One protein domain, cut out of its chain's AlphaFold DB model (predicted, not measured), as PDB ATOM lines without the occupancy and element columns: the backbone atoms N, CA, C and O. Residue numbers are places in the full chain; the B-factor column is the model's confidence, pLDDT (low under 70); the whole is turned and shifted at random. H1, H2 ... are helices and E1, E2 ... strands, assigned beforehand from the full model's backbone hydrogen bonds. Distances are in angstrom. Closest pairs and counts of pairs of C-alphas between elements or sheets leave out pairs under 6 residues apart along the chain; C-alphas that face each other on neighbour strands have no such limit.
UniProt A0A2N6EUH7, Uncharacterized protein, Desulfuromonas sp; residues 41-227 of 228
ATOM      1  N   TYR A  41     -17.243  -6.185 -24.955       84.69
ATOM      2  CA  TYR A  41     -17.751  -4.894 -25.388       84.69
ATOM      3  C   TYR A  41     -16.938  -4.367 -26.557       84.69
ATOM      4  O   TYR A  41     -15.707  -4.377 -26.524       84.69
ATOM      5  N   ARG A  42     -17.640  -3.796 -27.529       86.50
ATOM      6  CA  ARG A  42     -17.055  -2.918 -28.531       86.50
ATOM      7  C   ARG A  42     -17.097  -1.484 -28.049       86.50
ATOM      8  O   ARG A  42     -18.122  -1.015 -27.557       86.50
ATOM      9  N   HIS A  43     -15.992  -0.775 -28.230       87.62
ATOM     10  CA  HIS A  43     -15.885   0.625 -27.854       87.62
ATOM     11  C   HIS A  43     -15.985   1.533 -29.075       87.62
ATOM     12  O   HIS A  43     -15.300   1.328 -30.076       87.62
ATOM     13  N   HIS A  44     -16.818   2.561 -28.957       88.69
ATOM     14  CA  HIS A  44     -16.966   3.629 -29.936       88.69
ATOM     15  C   HIS A  44     -16.615   4.957 -29.280       88.69
ATOM     16  O   HIS A  44     -17.103   5.257 -28.189       88.69
ATOM     17  N   LEU A  45     -15.775   5.747 -29.937       92.00
ATOM     18  CA  LEU A  45     -15.421   7.086 -29.486       92.00
ATOM     19  C   LEU A  45     -16.302   8.124 -30.175       92.00
ATOM     20  O   LEU A  45     -16.776   7.938 -31.299       92.00
ATOM     21  N   GLY A  46     -16.535   9.222 -29.475       92.75
ATOM     22  CA  GLY A  46     -17.353  10.306 -29.973       92.75
ATOM     23  C   GLY A  46     -17.578  11.356 -28.908       92.75
ATOM     24  O   GLY A  46     -16.789  11.529 -27.977       92.75
ATOM     25  N   THR A  47     -18.697  12.045 -29.036       93.38
ATOM     26  CA  THR A  47     -19.112  13.099 -28.124       93.38
ATOM     27  C   THR A  47     -20.444  12.777 -27.473       93.38
ATOM     28  O   THR A  47     -21.268  12.060 -28.030       93.38
ATOM     29  N   THR A  48     -20.698  13.366 -26.316       92.81
ATOM     30  CA  THR A  48     -21.974  13.282 -25.613       92.81
ATOM     31  C   THR A  48     -22.463  14.677 -25.300       92.81
ATOM     32  O   THR A  48     -21.767  15.415 -24.609       92.81
ATOM     33  N   GLN A  49     -23.682  15.001 -25.724       92.75
ATOM     34  CA  GLN A  49     -24.368  16.189 -25.229       92.75
ATOM     35  C   GLN A  49     -25.084  15.859 -23.919       92.75
ATOM     36  O   GLN A  49     -25.920  14.952 -23.874       92.75
ATOM     37  N   VAL A  50     -24.750  16.589 -22.859       91.19
ATOM     38  CA  VAL A  50     -25.323  16.396 -21.524       91.19
ATOM     39  C   VAL A  50     -26.675  17.091 -21.436       91.19
ATOM     40  O   VAL A  50     -26.814  18.247 -21.831       91.19
ATOM     41  N   GLN A  51     -27.676  16.416 -20.882       88.81
ATOM     42  CA  GLN A  51     -28.982  16.989 -20.585       88.81
ATOM     43  C   GLN A  51     -29.317  16.863 -19.104       88.81
ATOM     44  O   GLN A  51     -29.068  15.837 -18.466       88.81
ATOM     45  N   ALA A  52     -29.924  17.927 -18.583       84.00
ATOM     46  CA  ALA A  52     -30.600  17.899 -17.302       84.00
ATOM     47  C   ALA A  52     -31.980  17.267 -17.459       84.00
ATOM     48  O   ALA A  52     -32.657  17.448 -18.473       84.00
ATOM     49  N   ARG A  53     -32.402  16.559 -16.419       78.31
ATOM     50  CA  ARG A  53     -33.766  16.081 -16.256       78.31
ATOM     51  C   ARG A  53     -34.275  16.562 -14.910       78.31
ATOM     52  O   ARG A  53     -33.556  16.493 -13.915       78.31
ATOM     53  N   ASP A  54     -35.499  17.073 -14.884       75.44
ATOM     54  CA  ASP A  54     -36.080  17.631 -13.667       75.44
ATOM     55  C   ASP A  54     -36.145  16.565 -12.562       75.44
ATOM     56  O   ASP A  54     -36.894  15.595 -12.655       75.44
ATOM     57  N   GLY A  55     -35.344  16.752 -11.510       74.25
ATOM     58  CA  GLY A  55     -35.287  15.840 -10.366       74.25
ATOM     59  C   GLY A  55     -34.581  14.501 -10.621       74.25
ATOM     60  O   GLY A  55     -34.632  13.636  -9.747       74.25
ATOM     61  N   GLU A  56     -33.911  14.324 -11.764       79.75
ATOM     62  CA  GLU A  56     -33.150  13.116 -12.113       79.75
ATOM     63  C   GLU A  56     -31.654  13.431 -12.333       79.75
ATOM     64  O   GLU A  56     -31.291  14.579 -12.604       79.75
ATOM     65  N   PRO A  57     -30.763  12.425 -12.229       80.12
ATOM     66  CA  PRO A  57     -29.362  12.571 -12.613       80.12
ATOM     67  C   PRO A  57     -29.189  13.038 -14.064       80.12
ATOM     68  O   PRO A  57     -30.035  12.786 -14.926       80.12
ATOM     69  N   LEU A  58     -28.053  13.684 -14.343       86.75
ATOM     70  CA  LEU A  58     -27.675  14.053 -15.704       86.75
ATOM     71  C   LEU A  58     -27.579  12.809 -16.592       86.75
ATOM     72  O   LEU A  58     -27.066  11.761 -16.191       86.75
ATOM     73  N   CYS A  59     -28.025  12.956 -17.832       89.31
ATOM     74  CA  CYS A  59     -27.910  11.922 -18.847       89.31
ATOM     75  C   CYS A  59     -27.288  12.501 -20.122       89.31
ATOM     76  O   CYS A  59     -27.201  13.717 -20.298       89.31
ATOM     77  N   GLY A  60     -26.819  11.632 -21.010       89.69
ATOM     78  CA  GLY A  60     -26.073  12.006 -22.201       89.69
ATOM     79  C   GLY A  60     -26.623  11.398 -23.484       89.69
ATOM     80  O   GLY A  60     -26.906  10.200 -23.536       89.69
ATOM     81  N   PHE A  61     -26.707  12.204 -24.542       90.56
ATOM     82  CA  PHE A  61     -26.958  11.725 -25.902       90.56
ATOM     83  C   PHE A  61     -25.630  11.566 -26.635       90.56
ATOM     84  O   PHE A  61     -24.994  12.548 -27.022       90.56
ATOM     85  N   PHE A  62     -25.205  10.315 -26.805       90.19
ATOM     86  CA  PHE A  62     -23.963   9.988 -27.496       90.19
ATOM     87  C   PHE A  62     -24.087  10.217 -29.009       90.19
ATOM     88  O   PHE A  62     -25.117   9.929 -29.616       90.19
ATOM     89  N   THR A  63     -23.018  10.709 -29.620       89.12
ATOM     90  CA  THR A  63     -22.836  10.875 -31.060       89.12
ATOM     91  C   THR A  63     -21.444  10.345 -31.409       89.12
ATOM     92  O   THR A  63     -20.459  10.917 -30.947       89.12
ATOM     93  N   PRO A  64     -21.316   9.256 -32.184       88.12
ATOM     94  CA  PRO A  64     -20.018   8.708 -32.549       88.12
ATOM     95  C   PRO A  64     -19.290   9.643 -33.511       88.12
ATOM     96  O   PRO A  64     -19.915  10.315 -34.335       88.12
ATOM     97  N   ALA A  65     -17.963   9.611 -33.466       85.25
ATOM     98  CA  ALA A  65     -17.146  10.106 -34.562       85.25
ATOM     99  C   ALA A  65     -17.457   9.287 -35.838       85.25
ATOM    100  O   ALA A  65     -17.432   8.057 -35.802       85.25
ATOM    101  N   GLU A  66     -17.859   9.948 -36.928       69.44
ATOM    102  CA  GLU A  66     -18.506   9.326 -38.099       69.44
ATOM    103  C   GLU A  66     -17.735   8.168 -38.772       69.44
ATOM    104  O   GLU A  66     -16.512   8.106 -38.742       69.44
ATOM    105  N   GLY A  67     -18.492   7.266 -39.426       54.03
ATOM    106  CA  GLY A  67     -18.009   6.263 -40.393       54.03
ATOM    107  C   GLY A  67     -18.267   4.794 -40.029       54.03
ATOM    108  O   GLY A  67     -18.495   3.974 -40.914       54.03
ATOM    109  N   SER A  68     -18.283   4.440 -38.741       46.19
ATOM    110  CA  SER A  68     -18.267   3.025 -38.315       46.19
ATOM    111  C   SER A  68     -19.614   2.449 -37.868       46.19
ATOM    112  O   SER A  68     -19.722   1.238 -37.682       46.19
ATOM    113  N   VAL A  69     -20.649   3.278 -37.710       51.25
ATOM    114  CA  VAL A  69     -21.976   2.830 -37.273       51.25
ATOM    115  C   VAL A  69     -23.039   3.710 -37.918       51.25
ATOM    116  O   VAL A  69     -23.041   4.932 -37.758       51.25
ATOM    117  N   SER A  70     -23.965   3.098 -38.649       47.25
ATOM    118  CA  SER A  70     -25.209   3.732 -39.078       47.25
ATOM    119  C   SER A  70     -25.873   4.391 -37.860       47.25
ATOM    120  O   SER A  70     -26.144   3.729 -36.859       47.25
ATOM    121  N   ARG A  71     -26.151   5.704 -37.934       47.25
ATOM    122  CA  ARG A  71     -26.769   6.539 -36.871       47.25
ATOM    123  C   ARG A  71     -28.052   5.948 -36.229       47.25
ATOM    124  O   ARG A  71     -28.578   6.537 -35.292       47.25
ATOM    125  N   GLY A  72     -28.573   4.820 -36.723       43.25
ATOM    126  CA  GLY A  72     -29.797   4.163 -36.271       43.25
ATOM    127  C   GLY A  72     -29.650   2.856 -35.477       43.25
ATOM    128  O   GLY A  72     -30.632   2.474 -34.847       43.25
ATOM    129  N   GLU A  73     -28.503   2.162 -35.459       55.09
ATOM    130  CA  GLU A  73     -28.489   0.767 -34.959       55.09
ATOM    131  C   GLU A  73     -28.144   0.592 -33.474       55.09
ATOM    132  O   GLU A  73     -28.726  -0.276 -32.829       55.09
ATOM    133  N   ILE A  74     -27.261   1.410 -32.890       56.38
ATOM    134  CA  ILE A  74     -26.697   1.064 -31.573       56.38
ATOM    135  C   ILE A  74     -27.458   1.686 -30.386       56.38
ATOM    136  O   ILE A  74     -27.772   0.963 -29.452       56.38
ATOM    137  N   TRP A  75     -27.805   2.981 -30.377       63.31
ATOM    138  CA  TRP A  75     -28.418   3.615 -29.183       63.31
ATOM    139  C   TRP A  75     -29.693   4.429 -29.451       63.31
ATOM    140  O   TRP A  75     -30.268   4.958 -28.504       63.31
ATOM    141  N   GLN A  76     -30.169   4.505 -30.704       64.31
ATOM    142  CA  GLN A  76     -31.470   5.085 -31.112       64.31
ATOM    143  C   GLN A  76     -31.797   6.478 -30.525       64.31
ATOM    144  O   GLN A  76     -32.965   6.803 -30.322       64.31
ATOM    145  N   GLY A  77     -30.791   7.297 -30.203       68.69
ATOM    146  CA  GLY A  77     -31.020   8.585 -29.540       68.69
ATOM    147  C   GLY A  77     -31.588   8.452 -28.125       68.69
ATOM    148  O   GLY A  77     -32.330   9.317 -27.683       68.69
ATOM    149  N   ARG A  78     -31.288   7.369 -27.402       79.00
ATOM    150  CA  ARG A  78     -31.579   7.264 -25.967       79.00
ATOM    151  C   ARG A  78     -30.623   8.153 -25.180       79.00
ATOM    152  O   ARG A  78     -29.434   8.202 -25.489       79.00
ATOM    153  N   CYS A  79     -31.136   8.786 -24.131       86.44
ATOM    154  CA  CYS A  79     -30.281   9.414 -23.133       86.44
ATOM    155  C   CYS A  79     -29.748   8.328 -22.195       86.44
ATOM    156  O   CYS A  79     -30.543   7.608 -21.583       86.44
ATOM    157  N   LEU A  80     -28.431   8.204 -22.109       88.44
ATOM    158  CA  LEU A  80     -27.745   7.226 -21.272       88.44
ATOM    159  C   LEU A  80     -27.298   7.883 -19.971       88.44
ATOM    160  O   LEU A  80     -26.881   9.041 -19.983       88.44
ATOM    161  N   ASP A  81     -27.365   7.148 -18.868       87.62
ATOM    162  CA  ASP A  81     -26.912   7.655 -17.577       87.62
ATOM    163  C   ASP A  81     -25.428   8.014 -17.644       87.62
ATOM    164  O   ASP A  81     -24.609   7.257 -18.176       87.62
ATOM    165  N   ILE A  82     -25.087   9.180 -17.102       85.25
ATOM    166  CA  ILE A  82     -23.703   9.613 -16.965       85.25
ATOM    167  C   ILE A  82     -23.274   9.283 -15.533       85.25
ATOM    168  O   ILE A  82     -23.787   9.887 -14.593       85.25
ATOM    169  N   PRO A  83     -22.346   8.331 -15.326       71.50
ATOM    170  CA  PRO A  83     -21.983   7.869 -13.987       71.50
ATOM    171  C   PRO A  83     -21.150   8.870 -13.156       71.50
ATOM    172  O   PRO A  83     -20.588   8.480 -12.134       71.50
ATOM    173  N   THR A  84     -21.046  10.144 -13.553       63.03
ATOM    174  CA  THR A  84     -20.253  11.169 -12.855       63.03
ATOM    175  C   THR A  84     -21.120  12.180 -12.102       63.03
ATOM    176  O   THR A  84     -22.183  12.585 -12.567       63.03
ATOM    177  N   GLY A  85     -20.653  12.581 -10.914       55.47
ATOM    178  CA  GLY A  85     -21.282  13.601 -10.070       55.47
ATOM    179  C   GLY A  85     -20.849  15.027 -10.424       55.47
ATOM    180  O   GLY A  85     -19.715  15.226 -10.838       55.47
ATOM    181  N   ASP A  86     -21.771  15.978 -10.252       55.16
ATOM    182  CA  ASP A  86     -21.692  17.451 -10.136       55.16
ATOM    183  C   ASP A  86     -20.739  18.300 -11.017       55.16
ATOM    184  O   ASP A  86     -20.804  19.526 -10.947       55.16
ATOM    185  N   THR A  87     -19.883  17.736 -11.872       72.81
ATOM    186  CA  THR A  87     -18.896  18.504 -12.665       72.81
ATOM    187  C   THR A  87     -19.393  18.891 -14.056       72.81
ATOM    188  O   THR A  87     -18.938  19.881 -14.629       72.81
ATOM    189  N   CYS A  88     -20.334  18.129 -14.609       83.44
ATOM    190  CA  CYS A  88     -20.821  18.325 -15.970       83.44
ATOM    191  C   CYS A  88     -21.941  19.367 -16.021       83.44
ATOM    192  O   CYS A  88     -22.867  19.350 -15.211       83.44
ATOM    193  N   GLN A  89     -21.893  20.244 -17.020       87.31
ATOM    194  CA  GLN A  89     -22.931  21.239 -17.262       87.31
ATOM    195  C   GLN A  89     -23.899  20.736 -18.332       87.31
ATOM    196  O   GLN A  89     -23.490  20.252 -19.388       87.31
ATOM    197  N   ALA A  90     -25.197  20.865 -18.067       89.19
ATOM    198  CA  ALA A  90     -26.216  20.563 -19.062       89.19
ATOM    199  C   ALA A  90     -26.106  21.511 -20.267       89.19
ATOM    200  O   ALA A  90     -25.809  22.694 -20.118       89.19
ATOM    201  N   GLY A  91     -26.367  20.981 -21.460       89.12
ATOM    202  CA  GLY A  91     -26.242  21.683 -22.736       89.12
ATOM    203  C   GLY A  91     -24.856  21.582 -23.376       89.12
ATOM    204  O   GLY A  91     -24.764  21.743 -24.590       89.12
ATOM    205  N   MET A  92     -23.820  21.255 -22.599       91.88
ATOM    206  CA  MET A  92     -22.444  21.138 -23.081       91.88
ATOM    207  C   MET A  92     -22.149  19.751 -23.665       91.88
ATOM    208  O   MET A  92     -22.692  18.727 -23.228       91.88
ATOM    209  N   THR A  93     -21.242  19.726 -24.638       93.56
ATOM    210  CA  THR A  93     -20.736  18.519 -25.294       93.56
ATOM    211  C   THR A  93     -19.414  18.076 -24.677       93.56
ATOM    212  O   THR A  93     -18.484  18.866 -24.549       93.56
ATOM    213  N   TYR A  94     -19.294  16.795 -24.339       94.81
ATOM    214  CA  TYR A  94     -18.100  16.208 -23.727       94.81
ATOM    215  C   TYR A  94     -17.562  15.042 -24.562       94.81
ATOM    216  O   TYR A  94     -18.347  14.335 -25.199       94.81
ATOM    217  N   PRO A  95     -16.241  14.795 -24.568       95.44
ATOM    218  CA  PRO A  95     -15.668  13.621 -25.207       95.44
ATOM    219  C   PRO A  95     -16.081  12.379 -24.430       95.44
ATOM    220  O   PRO A  95     -16.012  12.353 -23.198       95.44
ATOM    221  N   ALA A  96     -16.493  11.338 -25.139       93.69
ATOM    222  CA  ALA A  96     -17.038  10.149 -24.518       93.69
ATOM    223  C   ALA A  96     -16.688   8.870 -25.278       93.69
ATOM    224  O   ALA A  96     -16.372   8.867 -26.470       93.69
ATOM    225  N   ARG A  97     -16.794   7.761 -24.552       92.19
ATOM    226  CA  ARG A  97     -16.694   6.400 -25.055       92.19
ATOM    227  C   ARG A  97     -17.992   5.668 -24.750       92.19
ATOM    228  O   ARG A  97     -18.438   5.631 -23.605       92.19
ATOM    229  N   LEU A  98     -18.579   5.063 -25.775       90.31
ATOM    230  CA  LEU A  98     -19.716   4.164 -25.644       90.31
ATOM    231  C   LEU A  98     -19.224   2.721 -25.759       90.31
ATOM    232  O   LEU A  98     -18.692   2.328 -26.796       90.31
ATOM    233  N   ALA A  99     -19.404   1.936 -24.702       88.62
ATOM    234  CA  ALA A  99     -19.210   0.492 -24.733       88.62
ATOM    235  C   ALA A  99     -20.541  -0.193 -25.073       88.62
ATOM    236  O   ALA A  99     -21.545   0.044 -24.399       88.62
ATOM    237  N   VAL A 100     -20.537  -1.041 -26.097       87.12
ATOM    238  CA  VAL A 100     -21.700  -1.767 -26.624       87.12
ATOM    239  C   VAL A 100     -21.440  -3.253 -26.476       87.12
ATOM    240  O   VAL A 100     -20.377  -3.717 -26.880       87.12
ATOM    241  N   ILE A 101     -22.369  -3.998 -25.886       85.69
ATOM    242  CA  ILE A 101     -22.189  -5.441 -25.717       85.69
ATOM    243  C   ILE A 101     -22.161  -6.154 -27.079       85.69
ATOM    244  O   ILE A 101     -23.051  -5.962 -27.904       85.69
ATOM    245  N   GLU A 102     -21.146  -6.986 -27.297       84.19
ATOM    246  CA  GLU A 102     -21.068  -7.902 -28.442       84.19
ATOM    247  C   GLU A 102     -21.437  -9.326 -28.025       84.19
ATOM    248  O   GLU A 102     -22.198 -10.002 -28.714       84.19
ATOM    249  N   GLU A 103     -20.948  -9.764 -26.862       84.06
ATOM    250  CA  GLU A 103     -21.173 -11.114 -26.349       84.06
ATOM    251  C   GLU A 103     -21.461 -11.109 -24.844       84.06
ATOM    252  O   GLU A 103     -20.939 -10.292 -24.078       84.06
ATOM    253  N   GLY A 104     -22.273 -12.074 -24.408       83.44
ATOM    254  CA  GLY A 104     -22.660 -12.258 -23.012       83.44
ATOM    255  C   GLY A 104     -24.018 -11.642 -22.663       83.44
ATOM    256  O   GLY A 104     -24.826 -11.317 -23.528       83.44
ATOM    257  N   SER A 105     -24.288 -11.526 -21.361       80.69
ATOM    258  CA  SER A 105     -25.558 -11.021 -20.818       80.69
ATOM    259  C   SER A 105     -25.288  -9.973 -19.735       80.69
ATOM    260  O   SER A 105     -25.574 -10.164 -18.554       80.69
ATOM    261  N   CYS A 106     -24.645  -8.880 -20.140       83.31
ATOM    262  CA  CYS A 106     -24.389  -7.717 -19.295       83.31
ATOM    263  C   CYS A 106     -25.246  -6.510 -19.705       83.31
ATOM    264  O   CYS A 106     -26.006  -6.559 -20.668       83.31
ATOM    265  N   VAL A 107     -25.090  -5.404 -18.965       82.44
ATOM    266  CA  VAL A 107     -25.627  -4.087 -19.334       82.44
ATOM    267  C   VAL A 107     -25.252  -3.772 -20.790       82.44
ATOM    268  O   VAL A 107     -24.061  -3.737 -21.091       82.44
ATOM    269  N   PRO A 108     -26.227  -3.530 -21.684       82.38
ATOM    270  CA  PRO A 108     -25.976  -3.496 -23.123       82.38
ATOM    271  C   PRO A 108     -25.182  -2.274 -23.587       82.38
ATOM    272  O   PRO A 108     -24.463  -2.355 -24.579       82.38
ATOM    273  N   PHE A 109     -25.292  -1.161 -22.859       86.31
ATOM    274  CA  PHE A 109     -24.634   0.098 -23.184       86.31
ATOM    275  C   PHE A 109     -24.030   0.709 -21.934       86.31
ATOM    276  O   PHE A 109     -24.694   0.784 -20.898       86.31
ATOM    277  N   ARG A 110     -22.790   1.179 -22.031       87.25
ATOM    278  CA  ARG A 110     -22.150   1.953 -20.966       87.25
ATOM    279  C   ARG A 110     -21.536   3.197 -21.561       87.25
ATOM    280  O   ARG A 110     -20.681   3.103 -22.440       87.25
ATOM    281  N   LEU A 111     -21.995   4.339 -21.075       89.50
ATOM    282  CA  LEU A 111     -21.441   5.621 -21.445       89.50
ATOM    283  C   LEU A 111     -20.390   6.033 -20.419       89.50
ATOM    284  O   LEU A 111     -20.635   6.014 -19.215       89.50
ATOM    285  N   GLU A 112     -19.224   6.423 -20.910       90.81
ATOM    286  CA  GLU A 112     -18.123   6.915 -20.097       90.81
ATOM    287  C   GLU A 112     -17.635   8.243 -20.666       90.81
ATOM    288  O   GLU A 112     -17.303   8.333 -21.849       90.81
ATOM    289  N   LEU A 113     -17.576   9.275 -19.827       92.50
ATOM    290  CA  LEU A 113     -16.935  10.529 -20.203       92.50
ATOM    291  C   LEU A 113     -15.416  10.366 -20.143       92.50
ATOM    292  O   LEU A 113     -14.861   9.878 -19.157       92.50
ATOM    293  N   LEU A 114     -14.749  10.791 -21.211       93.75
ATOM    294  CA  LEU A 114     -13.292  10.783 -21.321       93.75
ATOM    295  C   LEU A 114     -12.678  12.036 -20.701       93.75
ATOM    296  O   LEU A 114     -11.514  12.023 -20.314       93.75
ATOM    297  N   SER A 115     -13.451  13.109 -20.583       93.38
ATOM    298  CA  SER A 115     -13.123  14.258 -19.754       93.38
ATOM    299  C   SER A 115     -14.391  14.972 -19.324       93.38
ATOM    300  O   SER A 115     -15.341  15.052 -20.099       93.38
ATOM    301  N   ASP A 116     -14.381  15.505 -18.107       88.81
ATOM    302  CA  ASP A 116     -15.433  16.347 -17.533       88.81
ATOM    303  C   ASP A 116     -14.906  17.734 -17.102       88.81
ATOM    304  O   ASP A 116     -15.596  18.480 -16.414       88.81
ATOM    305  N   GLY A 117     -13.670  18.079 -17.487       83.25
ATOM    306  CA  GLY A 117     -12.974  19.298 -17.060       83.25
ATOM    307  C   GLY A 117     -12.216  19.177 -15.729       83.25
ATOM    308  O   GLY A 117     -11.336  19.994 -15.467       83.25
ATOM    309  N   VAL A 118     -12.481  18.143 -14.921       84.88
ATOM    310  CA  VAL A 118     -11.761  17.865 -13.663       84.88
ATOM    311  C   VAL A 118     -10.837  16.660 -13.829       84.88
ATOM    312  O   VAL A 118      -9.641  16.735 -13.545       84.88
ATOM    313  N   GLY A 119     -11.392  15.553 -14.310       87.88
ATOM    314  CA  GLY A 119     -10.689  14.328 -14.639       87.88
ATOM    315  C   GLY A 119     -10.598  14.112 -16.146       87.88
ATOM    316  O   GLY A 119     -11.403  14.606 -16.939       87.88
ATOM    317  N   MET A 120      -9.594  13.342 -16.547       91.19
ATOM    318  CA  MET A 120      -9.433  12.865 -17.914       91.19
ATOM    319  C   MET A 120      -9.052  11.389 -17.903       91.19
ATOM    320  O   MET A 120      -8.263  10.943 -17.069       91.19
ATOM    321  N   ARG A 121      -9.592  10.640 -18.857       90.75
ATOM    322  CA  ARG A 121      -9.301   9.227 -19.093       90.75
ATOM    323  C   ARG A 121      -8.608   9.075 -20.434       90.75
ATOM    324  O   ARG A 121      -8.994   9.722 -21.408       90.75
ATOM    325  N   GLY A 122      -7.577   8.239 -20.450       90.19
ATOM    326  CA  GLY A 122      -6.801   7.963 -21.649       90.19
ATOM    327  C   GLY A 122      -7.600   7.155 -22.666       90.19
ATOM    328  O   GLY A 122      -8.310   6.211 -22.319       90.19
ATOM    329  N   VAL A 123      -7.463   7.522 -23.934       91.56
ATOM    330  CA  VAL A 123      -7.745   6.648 -25.068       91.56
ATOM    331  C   VAL A 123      -6.429   6.020 -25.495       91.56
ATOM    332  O   VAL A 123      -5.515   6.726 -25.926       91.56
ATOM    333  N   THR A 124      -6.339   4.701 -25.372       89.56
ATOM    334  CA  THR A 124      -5.146   3.939 -25.739       89.56
ATOM    335  C   THR A 124      -5.089   3.712 -27.245       89.56
ATOM    336  O   THR A 124      -6.056   3.270 -27.869       89.56
ATOM    337  N   LEU A 125      -3.931   4.008 -27.821       88.38
ATOM    338  CA  LEU A 125      -3.536   3.655 -29.175       88.38
ATOM    339  C   LEU A 125      -2.394   2.652 -29.085       88.38
ATOM    340  O   LEU A 125      -1.246   3.046 -28.875       88.38
ATOM    341  N   ASP A 126      -2.720   1.374 -29.249       83.75
ATOM    342  CA  ASP A 126      -1.720   0.315 -29.287       83.75
ATOM    343  C   ASP A 126      -1.043   0.274 -30.661       83.75
ATOM    344  O   ASP A 126      -1.700   0.285 -31.710       83.75
ATOM    345  N   PHE A 127       0.282   0.209 -30.643       76.56
ATOM    346  CA  PHE A 127       1.077  -0.167 -31.806       76.56
ATOM    347  C   PHE A 127       1.398  -1.660 -31.711       76.56
ATOM    348  O   PHE A 127       1.368  -2.239 -30.624       76.56
ATOM    349  N   ASP A 128       1.684  -2.298 -32.845       71.88
ATOM    350  CA  ASP A 128       2.138  -3.688 -32.817       71.88
ATOM    351  C   ASP A 128       3.515  -3.824 -32.134       71.88
ATOM    352  O   ASP A 128       4.170  -2.836 -31.782       71.88
ATOM    353  N   ASP A 129       3.968  -5.064 -31.941       64.81
ATOM    354  CA  ASP A 129       5.239  -5.364 -31.270       64.81
ATOM    355  C   ASP A 129       6.468  -4.767 -31.992       64.81
ATOM    356  O   ASP A 129       7.504  -4.534 -31.364       64.81
ATOM    357  N   ASP A 130       6.346  -4.464 -33.291       64.94
ATOM    358  CA  ASP A 130       7.359  -3.786 -34.109       64.94
ATOM    359  C   ASP A 130       7.201  -2.249 -34.086       64.94
ATOM    360  O   ASP A 130       7.939  -1.522 -34.762       64.94
ATOM    361  N   GLY A 131       6.231  -1.729 -33.330       63.78
ATOM    362  CA  GLY A 131       5.905  -0.312 -33.248       63.78
ATOM    363  C   GLY A 131       5.184   0.242 -34.477       63.78
ATOM    364  O   GLY A 131       5.214   1.452 -34.722       63.78
ATOM    365  N   ARG A 132       4.564  -0.623 -35.280       72.81
ATOM    366  CA  ARG A 132       3.812  -0.252 -36.477       72.81
ATOM    367  C   ARG A 132       2.334  -0.085 -36.165       72.81
ATOM    368  O   ARG A 132       1.777  -0.583 -35.193       72.81
ATOM    369  N   GLU A 133       1.716   0.694 -37.030       74.56
ATOM    370  CA  GLU A 133       0.307   1.039 -36.973       74.56
ATOM    371  C   GLU A 133      -0.546  -0.128 -37.476       74.56
ATOM    372  O   GLU A 133      -0.306  -0.658 -38.563       74.56
ATOM    373  N   THR A 134      -1.561  -0.490 -36.701       81.44
ATOM    374  CA  THR A 134      -2.601  -1.448 -37.089       81.44
ATOM    375  C   THR A 134      -3.803  -0.716 -37.693       81.44
ATOM    376  O   THR A 134      -4.027   0.463 -37.401       81.44
ATOM    377  N   ASP A 135      -4.640  -1.403 -38.477       82.81
ATOM    378  CA  ASP A 135      -5.891  -0.817 -38.994       82.81
ATOM    379  C   ASP A 135      -6.807  -0.321 -37.860       82.81
ATOM    380  O   ASP A 135      -7.465   0.713 -37.982       82.81
ATOM    381  N   GLN A 136      -6.787  -1.012 -36.715       82.81
ATOM    382  CA  GLN A 136      -7.493  -0.597 -35.505       82.81
ATOM    383  C   GLN A 136      -6.956   0.731 -34.964       82.81
ATOM    384  O   GLN A 136      -7.740   1.640 -34.697       82.81
ATOM    385  N   SER A 137      -5.632   0.876 -34.840       84.12
ATOM    386  CA  SER A 137      -5.025   2.126 -34.372       84.12
ATOM    387  C   SER A 137      -5.360   3.297 -35.302       84.12
ATOM    388  O   SER A 137      -5.722   4.370 -34.824       84.12
ATOM    389  N   ARG A 138      -5.379   3.078 -36.625       87.06
ATOM    390  CA  ARG A 138      -5.788   4.095 -37.605       87.06
ATOM    391  C   ARG A 138      -7.233   4.544 -37.405       87.06
ATOM    392  O   ARG A 138      -7.497   5.743 -37.361       87.06
ATOM    393  N   ALA A 139      -8.151   3.591 -37.241       87.25
ATOM    394  CA  ALA A 139      -9.561   3.880 -37.002       87.25
ATOM    395  C   ALA A 139      -9.789   4.632 -35.679       87.25
ATOM    396  O   ALA A 139     -10.709   5.443 -35.574       87.25
ATOM    397  N   ILE A 140      -8.964   4.383 -34.657       89.81
ATOM    398  CA  ILE A 140      -9.024   5.126 -33.391       89.81
ATOM    399  C   ILE A 140      -8.492   6.553 -33.579       89.81
ATOM    400  O   ILE A 140      -9.117   7.486 -33.080       89.81
ATOM    401  N   VAL A 141      -7.398   6.760 -34.322       92.06
ATOM    402  CA  VAL A 141      -6.868   8.110 -34.609       92.06
ATOM    403  C   VAL A 141      -7.897   8.969 -35.342       92.06
ATOM    404  O   VAL A 141      -8.107  10.121 -34.964       92.06
ATOM    405  N   GLU A 142      -8.573   8.408 -36.344       91.81
ATOM    406  CA  GLU A 142      -9.686   9.070 -37.030       91.81
ATOM    407  C   GLU A 142     -10.789   9.474 -36.045       91.81
ATOM    408  O   GLU A 142     -11.192  10.639 -35.995       91.81
ATOM    409  N   GLN A 143     -11.225   8.542 -35.193       92.50
ATOM    410  CA  GLN A 143     -12.256   8.838 -34.206       92.50
ATOM    411  C   GLN A 143     -11.824   9.910 -33.197       92.50
ATOM    412  O   GLN A 143     -12.628  10.774 -32.846       92.50
ATOM    413  N   ILE A 144     -10.563   9.896 -32.751       95.38
ATOM    414  CA  ILE A 144      -9.996  10.939 -31.886       95.38
ATOM    415  C   ILE A 144     -10.061  12.291 -32.590       95.38
ATOM    416  O   ILE A 144     -10.511  13.263 -31.989       95.38
ATOM    417  N   ALA A 145      -9.644  12.358 -33.856       95.19
ATOM    418  CA  ALA A 145      -9.595  13.608 -34.598       95.19
ATOM    419  C   ALA A 145     -10.990  14.209 -34.822       95.19
ATOM    420  O   ALA A 145     -11.205  15.397 -34.572       95.19
ATOM    421  N   VAL A 146     -11.958  13.389 -35.236       93.69
ATOM    422  CA  VAL A 146     -13.353  13.815 -35.431       93.69
ATOM    423  C   VAL A 146     -14.001  14.220 -34.105       93.69
ATOM    424  O   VAL A 146     -14.688  15.245 -34.042       93.69
ATOM    425  N   THR A 147     -13.744  13.464 -33.032       95.50
ATOM    426  CA  THR A 147     -14.207  13.814 -31.681       95.50
ATOM    427  C   THR A 147     -13.635  15.163 -31.269       95.50
ATOM    428  O   THR A 147     -14.390  16.063 -30.917       95.50
ATOM    429  N   PHE A 148     -12.317  15.345 -31.384       96.75
ATOM    430  CA  PHE A 148     -11.630  16.576 -31.007       96.75
ATOM    431  C   PHE A 148     -12.186  17.799 -31.741       96.75
ATOM    432  O   PHE A 148     -12.512  18.795 -31.104       96.75
ATOM    433  N   LYS A 149     -12.360  17.709 -33.065       94.50
ATOM    434  CA  LYS A 149     -12.948  18.796 -33.862       94.50
ATOM    435  C   LYS A 149     -14.370  19.135 -33.418       94.50
ATOM    436  O   LYS A 149     -14.708  20.309 -33.321       94.50
ATOM    437  N   SER A 150     -15.185  18.127 -33.106       93.19
ATOM    438  CA  SER A 150     -16.559  18.337 -32.630       93.19
ATOM    439  C   SER A 150     -16.609  19.078 -31.289       93.19
ATOM    440  O   SER A 150     -17.511  19.881 -31.069       93.19
ATOM    441  N   LEU A 151     -15.623  18.868 -30.409       95.44
ATOM    442  CA  LEU A 151     -15.556  19.551 -29.110       95.44
ATOM    443  C   LEU A 151     -15.277  21.046 -29.223       95.44
ATOM    444  O   LEU A 151     -15.673  21.788 -28.332       95.44
ATOM    445  N   GLN A 152     -14.615  21.496 -30.290       93.50
ATOM    446  CA  GLN A 152     -14.199  22.896 -30.440       93.50
ATOM    447  C   GLN A 152     -15.372  23.880 -30.523       93.50
ATOM    448  O   GLN A 152     -15.160  25.080 -30.368       93.50
ATOM    449  N   VAL A 153     -16.594  23.384 -30.747       92.50
ATOM    450  CA  VAL A 153     -17.821  24.188 -30.699       92.50
ATOM    451  C   VAL A 153     -18.077  24.711 -29.284       92.50
ATOM    452  O   VAL A 153     -18.295  25.908 -29.114       92.50
ATOM    453  N   ASP A 154     -18.001  23.830 -28.285       94.56
ATOM    454  CA  ASP A 154     -18.282  24.165 -26.882       94.56
ATOM    455  C   ASP A 154     -16.997  24.471 -26.089       94.56
ATOM    456  O   ASP A 154     -17.033  25.191 -25.093       94.56
ATOM    457  N   TRP A 155     -15.851  23.961 -26.553       95.19
ATOM    458  CA  TRP A 155     -14.533  24.077 -25.920       95.19
ATOM    459  C   TRP A 155     -13.491  24.594 -26.924       95.19
ATOM    460  O   TRP A 155     -12.632  23.831 -27.389       95.19
ATOM    461  N   PRO A 156     -13.535  25.883 -27.300       94.88
ATOM    462  CA  PRO A 156     -12.676  26.435 -28.349       94.88
ATOM    463  C   PRO A 156     -11.184  26.378 -27.998       94.88
ATOM    464  O   PRO A 156     -10.344  26.385 -28.900       94.88
ATOM    465  N   ASP A 157     -10.841  26.270 -26.712       95.31
ATOM    466  CA  ASP A 157      -9.470  26.195 -26.199       95.31
ATOM    467  C   ASP A 157      -9.033  24.774 -25.810       95.31
ATOM    468  O   ASP A 157      -7.946  24.586 -25.251       95.31
ATOM    469  N   CYS A 158      -9.826  23.753 -26.163       95.25
ATOM    470  CA  CYS A 158      -9.452  22.369 -25.902       95.25
ATOM    471  C   CYS A 158      -8.120  21.981 -26.568       95.25
ATOM    472  O   CYS A 158      -7.710  22.516 -27.610       95.25
ATOM    473  N   GLN A 159      -7.430  21.034 -25.932       96.88
ATOM    474  CA  GLN A 159      -6.153  20.485 -26.382       96.88
ATOM    475  C   GLN A 159      -6.162  18.958 -26.283       96.88
ATOM    476  O   GLN A 159      -6.802  18.382 -25.403       96.88
ATOM    477  N   LEU A 160      -5.403  18.303 -27.155       97.12
ATOM    478  CA  LEU A 160      -5.050  16.897 -27.013       97.12
ATOM    479  C   LEU A 160      -3.757  16.792 -26.214       97.12
ATOM    480  O   LEU A 160      -2.736  17.371 -26.583       97.12
ATOM    481  N   LEU A 161      -3.798  16.036 -25.126       95.69
ATOM    482  CA  LEU A 161      -2.607  15.655 -24.384       95.69
ATOM    483  C   LEU A 161      -2.206  14.254 -24.828       95.69
ATOM    484  O   LEU A 161      -3.049  13.360 -24.837       95.69
ATOM    485  N   ILE A 162      -0.941  14.050 -25.180       94.31
ATOM    486  CA  ILE A 162      -0.446  12.744 -25.625       94.31
ATOM    487  C   ILE A 162       0.711  12.282 -24.746       94.31
ATOM    488  O   ILE A 162       1.587  13.078 -24.402       94.31
ATOM    489  N   CYS A 163       0.709  11.006 -24.375       91.56
ATOM    490  CA  CYS A 163       1.763  10.386 -23.578       91.56
ATOM    491  C   CYS A 163       2.177   9.062 -24.216       91.56
ATOM    492  O   CYS A 163       1.402   8.106 -24.214       91.56
ATOM    493  N   GLY A 164       3.405   8.994 -24.727       89.81
ATOM    494  CA  GLY A 164       3.984   7.758 -25.232       89.81
ATOM    495  C   GLY A 164       4.353   6.807 -24.100       89.81
ATOM    496  O   GLY A 164       4.802   7.226 -23.029       89.81
ATOM    497  N   GLN A 165       4.182   5.513 -24.340       85.25
ATOM    498  CA  GLN A 165       4.514   4.446 -23.407       85.25
ATOM    499  C   GLN A 165       5.173   3.293 -24.150       85.25
ATOM    500  O   GLN A 165       4.784   2.925 -25.255       85.25
ATOM    501  N   ALA A 166       6.196   2.729 -23.523       83.06
ATOM    502  CA  ALA A 166       6.843   1.512 -23.971       83.06
ATOM    503  C   ALA A 166       7.116   0.649 -22.739       83.06
ATOM    504  O   ALA A 166       7.598   1.149 -21.718       83.06
ATOM    505  N   GLN A 167       6.804  -0.635 -22.835       77.69
ATOM    506  CA  GLN A 167       7.044  -1.646 -21.816       77.69
ATOM    507  C   GLN A 167       8.129  -2.630 -22.282       77.69
ATOM    508  O   GLN A 167       8.529  -2.648 -23.443       77.69
ATOM    509  N   GLY A 168       8.644  -3.442 -21.355       74.44
ATOM    510  CA  GLY A 168       9.613  -4.501 -21.651       74.44
ATOM    511  C   GLY A 168      10.936  -4.392 -20.889       74.44
ATOM    512  O   GLY A 168      11.248  -3.383 -20.249       74.44
ATOM    513  N   ALA A 169      11.731  -5.462 -20.969       72.06
ATOM    514  CA  ALA A 169      12.950  -5.668 -20.177       72.06
ATOM    515  C   ALA A 169      14.184  -4.870 -20.652       72.06
ATOM    516  O   ALA A 169      15.273  -5.030 -20.107       72.06
ATOM    517  N   GLN A 170      14.037  -4.030 -21.679       82.06
ATOM    518  CA  GLN A 170      15.127  -3.230 -22.251       82.06
ATOM    519  C   GLN A 170      15.548  -2.074 -21.320       82.06
ATOM    520  O   GLN A 170      14.999  -1.892 -20.231       82.06
ATOM    521  N   SER A 171      16.543  -1.278 -21.723       86.06
ATOM    522  CA  SER A 171      16.985  -0.130 -20.919       86.06
ATOM    523  C   SER A 171      15.917   0.975 -20.861       86.06
ATOM    524  O   SER A 171      15.024   1.053 -21.710       86.06
ATOM    525  N   ALA A 172      15.997   1.839 -19.846       85.44
ATOM    526  CA  ALA A 172      15.075   2.966 -19.707       85.44
ATOM    527  C   ALA A 172      15.196   3.954 -20.877       85.44
ATOM    528  O   ALA A 172      14.186   4.462 -21.355       85.44
ATOM    529  N   GLU A 173      16.413   4.165 -21.376       86.06
ATOM    530  CA  GLU A 173      16.712   5.030 -22.517       86.06
ATOM    531  C   GLU A 173      16.078   4.494 -23.800       86.06
ATOM    532  O   GLU A 173      15.482   5.262 -24.553       86.06
ATOM    533  N   TYR A 174      16.154   3.177 -24.027       85.69
ATOM    534  CA  TYR A 174      15.510   2.548 -25.177       85.69
ATOM    535  C   TYR A 174      13.992   2.742 -25.128       85.69
ATOM    536  O   TYR A 174      13.402   3.237 -26.086       85.69
ATOM    537  N   ARG A 175      13.358   2.427 -23.988       85.00
ATOM    538  CA  ARG A 175      11.907   2.611 -23.817       85.00
ATOM    539  C   ARG A 175      11.491   4.066 -24.002       85.00
ATOM    540  O   ARG A 175      10.476   4.338 -24.634       85.00
ATOM    541  N   TRP A 176      12.285   5.003 -23.489       86.56
ATOM    542  CA  TRP A 176      12.031   6.426 -23.676       86.56
ATOM    543  C   TRP A 176      12.109   6.827 -25.154       86.56
ATOM    544  O   TRP A 176      11.218   7.516 -25.645       86.56
ATOM    545  N   GLY A 177      13.117   6.348 -25.888       87.75
ATOM    546  CA  GLY A 177      13.238   6.580 -27.331       87.75
ATOM    547  C   GLY A 177      12.052   6.029 -28.129       87.75
ATOM    548  O   GLY A 177      11.531   6.716 -29.006       87.75
ATOM    549  N   VAL A 178      11.580   4.828 -27.790       86.56
ATOM    550  CA  VAL A 178      10.403   4.211 -28.420       86.56
ATOM    551  C   VAL A 178       9.124   5.000 -28.118       86.56
ATOM    552  O   VAL A 178       8.384   5.334 -29.039       86.56
ATOM    553  N   ALA A 179       8.899   5.395 -26.863       88.12
ATOM    554  CA  ALA A 179       7.758   6.234 -26.491       88.12
ATOM    555  C   ALA A 179       7.731   7.559 -27.280       88.12
ATOM    556  O   ALA A 179       6.688   7.943 -27.810       88.12
ATOM    557  N   ARG A 180       8.890   8.218 -27.443       90.38
ATOM    558  CA  ARG A 180       9.021   9.427 -28.279       90.38
ATOM    559  C   ARG A 180       8.699   9.175 -29.745       90.38
ATOM    560  O   ARG A 180       8.125  10.041 -30.404       90.38
ATOM    561  N   HIS A 181       9.074   8.007 -30.261       88.81
ATOM    562  CA  HIS A 181       8.747   7.626 -31.628       88.81
ATOM    563  C   HIS A 181       7.230   7.520 -31.829       88.81
ATOM    564  O   HIS A 181       6.706   8.069 -32.801       88.81
ATOM    565  N   TYR A 182       6.518   6.891 -30.891       88.44
ATOM    566  CA  TYR A 182       5.060   6.784 -30.942       88.44
ATOM    567  C   TYR A 182       4.367   8.151 -30.858       88.44
ATOM    568  O   TYR A 182       3.480   8.439 -31.661       88.44
ATOM    569  N   GLU A 183       4.816   9.027 -29.952       91.81
ATOM    570  CA  GLU A 183       4.303  10.399 -29.827       91.81
ATOM    571  C   GLU A 183       4.440  11.176 -31.140       91.81
ATOM    572  O   GLU A 183       3.455  11.708 -31.655       91.81
ATOM    573  N   ALA A 184       5.646  11.203 -31.717       91.06
ATOM    574  CA  ALA A 184       5.919  11.929 -32.955       91.06
ATOM    575  C   ALA A 184       5.079  11.401 -34.127       91.06
ATOM    576  O   ALA A 184       4.599  12.175 -34.962       91.06
ATOM    577  N   ARG A 185       4.873  10.080 -34.180       89.69
ATOM    578  CA  ARG A 185       4.040   9.445 -35.199       89.69
ATOM    579  C   ARG A 185       2.580   9.872 -35.077       89.69
ATOM    580  O   ARG A 185       2.012  10.315 -36.075       89.69
ATOM    581  N   LEU A 186       2.008   9.816 -33.874       91.56
ATOM    582  CA  LEU A 186       0.638  10.269 -33.642       91.56
ATOM    583  C   LEU A 186       0.472  11.755 -33.977       91.56
ATOM    584  O   LEU A 186      -0.488  12.124 -34.648       91.56
ATOM    585  N   GLN A 187       1.418  12.611 -33.577       93.56
ATOM    586  CA  GLN A 187       1.385  14.032 -33.942       93.56
ATOM    587  C   GLN A 187       1.319  14.211 -35.459       93.56
ATOM    588  O   GLN A 187       0.481  14.959 -35.953       93.56
ATOM    589  N   SER A 188       2.163  13.499 -36.211       91.62
ATOM    590  CA  SER A 188       2.143  13.566 -37.673       91.62
ATOM    591  C   SER A 188       0.804  13.129 -38.268       91.62
ATOM    592  O   SER A 188       0.392  13.697 -39.276       91.62
ATOM    593  N   GLN A 189       0.135  12.135 -37.682       91.62
ATOM    594  CA  GLN A 189      -1.179  11.685 -38.146       91.62
ATOM    595  C   GLN A 189      -2.263  12.716 -37.829       91.62
ATOM    596  O   GLN A 189      -3.042  13.067 -38.706       91.62
ATOM    597  N   LEU A 190      -2.287  13.266 -36.614       93.94
ATOM    598  CA  LEU A 190      -3.257  14.298 -36.234       93.94
ATOM    599  C   LEU A 190      -3.131  15.555 -37.114       93.94
ATOM    600  O   LEU A 190      -4.144  16.151 -37.474       93.94
ATOM    601  N   LYS A 191      -1.917  15.906 -37.560       93.56
ATOM    602  CA  LYS A 191      -1.712  16.976 -38.554       93.56
ATOM    603  C   LYS A 191      -2.351  16.678 -39.911       93.56
ATOM    604  O   LYS A 191      -2.853  17.596 -40.546       93.56
ATOM    605  N   GLN A 192      -2.353  15.419 -40.363       93.12
ATOM    606  CA  GLN A 192      -3.054  15.023 -41.600       93.12
ATOM    607  C   GLN A 192      -4.572  15.193 -41.475       93.12
ATOM    608  O   GLN A 192      -5.260  15.328 -42.481       93.12
ATOM    609  N   TRP A 193      -5.076  15.226 -40.242       93.56
ATOM    610  CA  TRP A 193      -6.451  15.565 -39.906       93.56
ATOM    611  C   TRP A 193      -6.642  17.060 -39.613       93.56
ATOM    612  O   TRP A 193      -7.621  17.419 -38.969       93.56
ATOM    613  N   ASP A 194      -5.754  17.950 -40.061       95.38
ATOM    614  CA  ASP A 194      -5.823  19.406 -39.840       95.38
ATOM    615  C   ASP A 194      -5.881  19.827 -38.358       95.38
ATOM    616  O   ASP A 194      -6.456  20.862 -38.012       95.38
ATOM    617  N   ILE A 195      -5.312  19.029 -37.453       95.81
ATOM    618  CA  ILE A 195      -5.154  19.431 -36.053       95.81
ATOM    619  C   ILE A 195      -3.831  20.178 -35.923       95.81
ATOM    620  O   ILE A 195      -2.761  19.620 -36.170       95.81
ATOM    621  N   ALA A 196      -3.920  21.450 -35.539       94.56
ATOM    622  CA  ALA A 196      -2.767  22.329 -35.413       94.56
ATOM    623  C   ALA A 196      -1.842  21.917 -34.251       94.56
ATOM    624  O   ALA A 196      -2.298  21.406 -33.225       94.56
ATOM    625  N   ASP A 197      -0.542  22.175 -34.393       93.81
ATOM    626  CA  ASP A 197       0.483  21.743 -33.433       93.81
ATOM    627  C   ASP A 197       0.267  22.329 -32.037       93.81
ATOM    628  O   ASP A 197       0.440  21.641 -31.035       93.81
ATOM    629  N   GLU A 198      -0.182  23.579 -31.952       94.44
ATOM    630  CA  GLU A 198      -0.505  24.260 -30.697       94.44
ATOM    631  C   GLU A 198      -1.675  23.618 -29.932       94.44
ATOM    632  O   GLU A 198      -1.859  23.862 -28.734       94.44
ATOM    633  N   ARG A 199      -2.465  22.776 -30.608       96.38
ATOM    634  CA  ARG A 199      -3.560  22.005 -30.011       96.38
ATOM    635  C   ARG A 199      -3.107  20.653 -29.477       96.38
ATOM    636  O   ARG A 199      -3.905  19.992 -28.820       96.38
ATOM    637  N   ILE A 200      -1.855  20.254 -29.704       96.62
ATOM    638  CA  ILE A 200      -1.315  18.963 -29.275       96.62
ATOM    639  C   ILE A 200      -0.164  19.192 -28.295       96.62
ATOM    640  O   ILE A 200       0.874  19.757 -28.636       96.62
ATOM    641  N   LYS A 201      -0.310  18.701 -27.065       95.12
ATOM    642  CA  LYS A 201       0.713  18.802 -26.024       95.12
ATOM    643  C   LYS A 201       1.218  17.423 -25.630       95.12
ATOM    644  O   LYS A 201       0.474  16.591 -25.123       95.12
ATOM    645  N   VAL A 202       2.518  17.215 -25.793       93.69
ATOM    646  CA  VAL A 202       3.189  16.011 -25.305       93.69
ATOM    647  C   VAL A 202       3.421  16.128 -23.800       93.69
ATOM    648  O   VAL A 202       3.975  17.123 -23.327       93.69
ATOM    649  N   ILE A 203       3.013  15.110 -23.050       90.50
ATOM    650  CA  ILE A 203       3.287  14.970 -21.621       90.50
ATOM    651  C   ILE A 203       4.387  13.936 -21.454       90.50
ATOM    652  O   ILE A 203       4.357  12.868 -22.052       90.50
ATOM    653  N   SER A 204       5.389  14.264 -20.649       78.19
ATOM    654  CA  SER A 204       6.537  13.395 -20.421       78.19
ATOM    655  C   SER A 204       6.833  13.308 -18.935       78.19
ATOM    656  O   SER A 204       6.819  14.327 -18.249       78.19
ATOM    657  N   GLY A 205       7.145  12.104 -18.460       70.25
ATOM    658  CA  GLY A 205       7.407  11.848 -17.045       70.25
ATOM    659  C   GLY A 205       6.148  11.430 -16.287       70.25
ATOM    660  O   GLY A 205       5.342  10.650 -16.795       70.25
ATOM    661  N   GLU A 206       6.016  11.904 -15.052       67.88
ATOM    662  CA  GLU A 206       4.876  11.588 -14.191       67.88
ATOM    663  C   GLU A 206       3.599  12.254 -14.723       67.88
ATOM    664  O   GLU A 206       3.595  13.441 -15.061       67.88
ATOM    665  N   LEU A 207       2.516  11.478 -14.835       74.38
ATOM    666  CA  LEU A 207       1.239  12.029 -15.273       74.38
ATOM    667  C   LEU A 207       0.620  12.879 -14.157       74.38
ATOM    668  O   LEU A 207       0.659  12.472 -12.995       74.38
ATOM    669  N   PRO A 208      -0.006  14.021 -14.490       79.62
ATOM    670  CA  PRO A 208      -0.823  14.758 -13.539       79.62
ATOM    671  C   PRO A 208      -1.879  13.852 -12.886       79.62
ATOM    672  O   PRO A 208      -2.452  13.010 -13.578       79.62
ATOM    673  N   PRO A 209      -2.220  14.064 -11.602       81.38
ATOM    674  CA  PRO A 209      -3.191  13.232 -10.883       81.38
ATOM    675  C   PRO A 209      -4.605  13.282 -11.483       81.38
ATOM    676  O   PRO A 209      -5.430  12.419 -11.210       81.38
ATOM    677  N   THR A 210      -4.889  14.289 -12.309       81.50
ATOM    678  CA  THR A 210      -6.141  14.426 -13.062       81.50
ATOM    679  C   THR A 210      -6.227  13.479 -14.262       81.50
ATOM    680  O   THR A 210      -7.308  13.324 -14.824       81.50
ATOM    681  N   LEU A 211      -5.110  12.877 -14.690       82.19
ATOM    682  CA  LEU A 211      -5.062  11.914 -15.788       82.19
ATOM    683  C   LEU A 211      -5.104  10.491 -15.234       82.19
ATOM    684  O   LEU A 211      -4.198  10.050 -14.529       82.19
ATOM    685  N   MET A 212      -6.148   9.754 -15.593       80.94
ATOM    686  CA  MET A 212      -6.296   8.343 -15.262       80.94
ATOM    687  C   MET A 212      -5.845   7.493 -16.447       80.94
ATOM    688  O   MET A 212      -6.446   7.568 -17.523       80.94
ATOM    689  N   ARG A 213      -4.797   6.691 -16.234       74.00
ATOM    690  CA  ARG A 213      -4.323   5.722 -17.229       74.00
ATOM    691  C   ARG A 213      -5.310   4.586 -17.412       74.00
ATOM    692  O   ARG A 213      -5.948   4.151 -16.449       74.00
ATOM    693  N   ASP A 214      -5.345   4.055 -18.622       71.38
ATOM    694  CA  ASP A 214      -5.885   2.732 -18.863       71.38
ATOM    695  C   ASP A 214      -4.908   1.684 -18.287       71.38
ATOM    696  O   ASP A 214      -3.752   1.614 -18.713       71.38
ATOM    697  N   PRO A 215      -5.319   0.861 -17.303       64.44
ATOM    698  CA  PRO A 215      -4.455  -0.169 -16.730       64.44
ATOM    699  C   PRO A 215      -4.043  -1.251 -17.741       64.44
ATOM    700  O   PRO A 215      -3.156  -2.044 -17.431       64.44
ATOM    701  N   GLN A 216      -4.680  -1.308 -18.916       63.94
ATOM    702  CA  GLN A 216      -4.341  -2.235 -19.998       63.94
ATOM    703  C   GLN A 216      -3.415  -1.624 -21.062       63.94
ATOM    704  O   GLN A 216      -3.043  -2.330 -21.997       63.94
ATOM    705  N   ALA A 217      -3.026  -0.348 -20.937       64.06
ATOM    706  CA  ALA A 217      -2.163   0.310 -21.915       64.06
ATOM    707  C   ALA A 217      -0.771  -0.350 -21.989       64.06
ATOM    708  O   ALA A 217      -0.036  -0.409 -20.997       64.06
ATOM    709  N   ASN A 218      -0.406  -0.825 -23.184       74.12
ATOM    710  CA  ASN A 218       0.879  -1.469 -23.467       74.12
ATOM    711  C   ASN A 218       1.829  -0.501 -24.203       74.12
ATOM    712  O   ASN A 218       2.023   0.641 -23.784       74.12
ATOM    713  N   ASN A 219       2.475  -0.970 -25.274       82.12
ATOM    714  CA  ASN A 219       3.303  -0.154 -26.154       82.12
ATOM    715  C   ASN A 219       2.410   0.741 -27.016       82.12
ATOM    716  O   ASN A 219       1.649   0.249 -27.848       82.12
ATOM    717  N   GLY A 220       2.542   2.056 -26.860       87.44
ATOM    718  CA  GLY A 220       1.858   2.993 -27.734       87.44
ATOM    719  C   GLY A 220       1.681   4.381 -27.154       87.44
ATOM    720  O   GLY A 220       2.607   4.924 -26.553       87.44
ATOM    721  N   VAL A 221       0.518   4.988 -27.389       89.94
ATOM    722  CA  VAL A 221       0.211   6.349 -26.922       89.94
ATOM    723  C   VAL A 221      -1.133   6.376 -26.216       89.94
ATOM    724  O   VAL A 221      -2.124   5.886 -26.744       89.94
ATOM    725  N   GLU A 222      -1.185   7.014 -25.052       92.06
ATOM    726  CA  GLU A 222      -2.449   7.430 -24.452       92.06
ATOM    727  C   GLU A 222      -2.765   8.870 -24.848       92.06
ATOM    728  O   GLU A 222      -1.911   9.760 -24.757       92.06
ATOM    729  N   VAL A 223      -4.007   9.098 -25.269       94.56
ATOM    730  CA  VAL A 223      -4.520  10.410 -25.665       94.56
ATOM    731  C   VAL A 223      -5.592  10.858 -24.687       94.56
ATOM    732  O   VAL A 223      -6.531  10.120 -24.407       94.56
ATOM    733  N   PHE A 224      -5.483  12.087 -24.197       95.50
ATOM    734  CA  PHE A 224      -6.448  12.691 -23.287       95.50
ATOM    735  C   PHE A 224      -7.023  13.958 -23.913       95.50
ATOM    736  O   PHE A 224      -6.296  14.766 -24.497       95.50
ATOM    737  N   PHE A 225      -8.327  14.155 -23.751       95.94
ATOM    738  CA  PHE A 225      -9.008  15.373 -24.171       95.94
ATOM    739  C   PHE A 225      -8.997  16.370 -23.019       95.94
ATOM    740  O   PHE A 225      -9.680  16.166 -22.023       95.94
ATOM    741  N   GLN A 226      -8.232  17.449 -23.147       95.44
ATOM    742  CA  GLN A 226      -8.238  18.518 -22.163       95.44
ATOM    743  C   GLN A 226      -9.249  19.586 -22.555       95.44
ATOM    744  O   GLN A 226      -9.046  20.301 -23.536       95.44
ATOM    745  N   LEU A 227     -10.303  19.709 -21.756       93.56
ATOM    746  CA  LEU A 227     -11.312  20.756 -21.886       93.56
ATOM    747  C   LEU A 227     -10.821  22.026 -21.176       93.56
ATOM    748  O   LEU A 227     -10.277  21.941 -20.071       93.56
TER     749      LEU A 227
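Overview. This is residues 41 to 227 of the 228 residues of an uncharacterized protein of Desulfuromonas sp (UniProt A0A2N6EUH7). Two lobes sit side by side: a sheet of E1 to E4, curled like part of a barrel, and a second four-stranded sheet of E5 to E8 with H1 and H2 over one face. H1 stands between the lobes and packs on both sheets. The printed part has 187 residues, with two named helices and eight named strands in the order E1 E2 E3 E4 E5 H1 E6 H2 E7 E8, a mixed class. The first sheet, E2 E1 E3 E4, is antiparallel; the second, E5 E8 E6 E7, is mixed. The whole is compact, with a radius of gyration of the C-alphas of 16.8 A and spans of 56 by 38 by 30 A.

Arrangement. E1, residues 41 to 53, bends by 86 degrees at residue 45. It forms a hairpin with E2, residues 56 to 64, where N 47 and O 63 are 2.8 A apart. E3, residues 93 to 103, is antiparallel to E1, with N 44 and O 98 at 2.9 A, and forms a hairpin with E4, residues 109 to 113, with N 97 and O 112 at 2.8 A. E5, residues 123 to 126, is antiparallel to E8, residues 220 to 226, with N 123 and O 223 at 2.8 A. H1, residues 135 to 151, is on both sheets, two layers each time, a sheet with helix on one face. It runs along E1 at a height of 9.3 A, with the C-alphas of Gly 46 and Thr 147 closest, 5.0 A apart, and along E8 at a height of 9.8 A. E6, residues 159 to 165, is antiparallel to E8, with N 161 and O 224 at 2.9 A; E5, H1 and E6 form a split strand-helix-strand unit, E8 between its strands, with a right-handed crossover. H2, residues 172 to 192, is on the second sheet on the same face as H1, at a height of 6.7 A; the C-alphas of Gly 164 and Ala 179, 4.3 A apart, are the closest of E6 and H2. Residues 141 to 145 of H1 and 186 to 190 of H2 touch at a steep tilt of 60 degrees, with the C-alphas of Ala 145 and Leu 190 closest at 6.6 A. E7, residues 200 to 202, is parallel to E6, with N 201 and O 160 at 2.8 A; E6, H2 and E7 form a strand-helix-strand unit, right-handed too. In H1 and H2 every O i to N i+4 pair is within hydrogen-bond range.

Along the chain. E1 starts at C-alpha 41, (-17.751, -4.894, -25.388), and is 27.9 A long; E3 is 29.7 A. H1 measures 24.6 A, and H2, 30.9 A, starts at C-alpha 172, (15.075, 2.966, -19.707). E8, 19.3 A, ends at C-alpha 226, (-8.238, 18.518, -22.163).

Size, cuts and confidence. The C-alphas farthest apart, of Asp 54 and Ser 171, are 56.4 A apart. The printed part has no cut. The links E2 to E3 and E7 to E8 are long. In the printed part, 22 residues have a pLDDT under 70, among them residues 66 to 77.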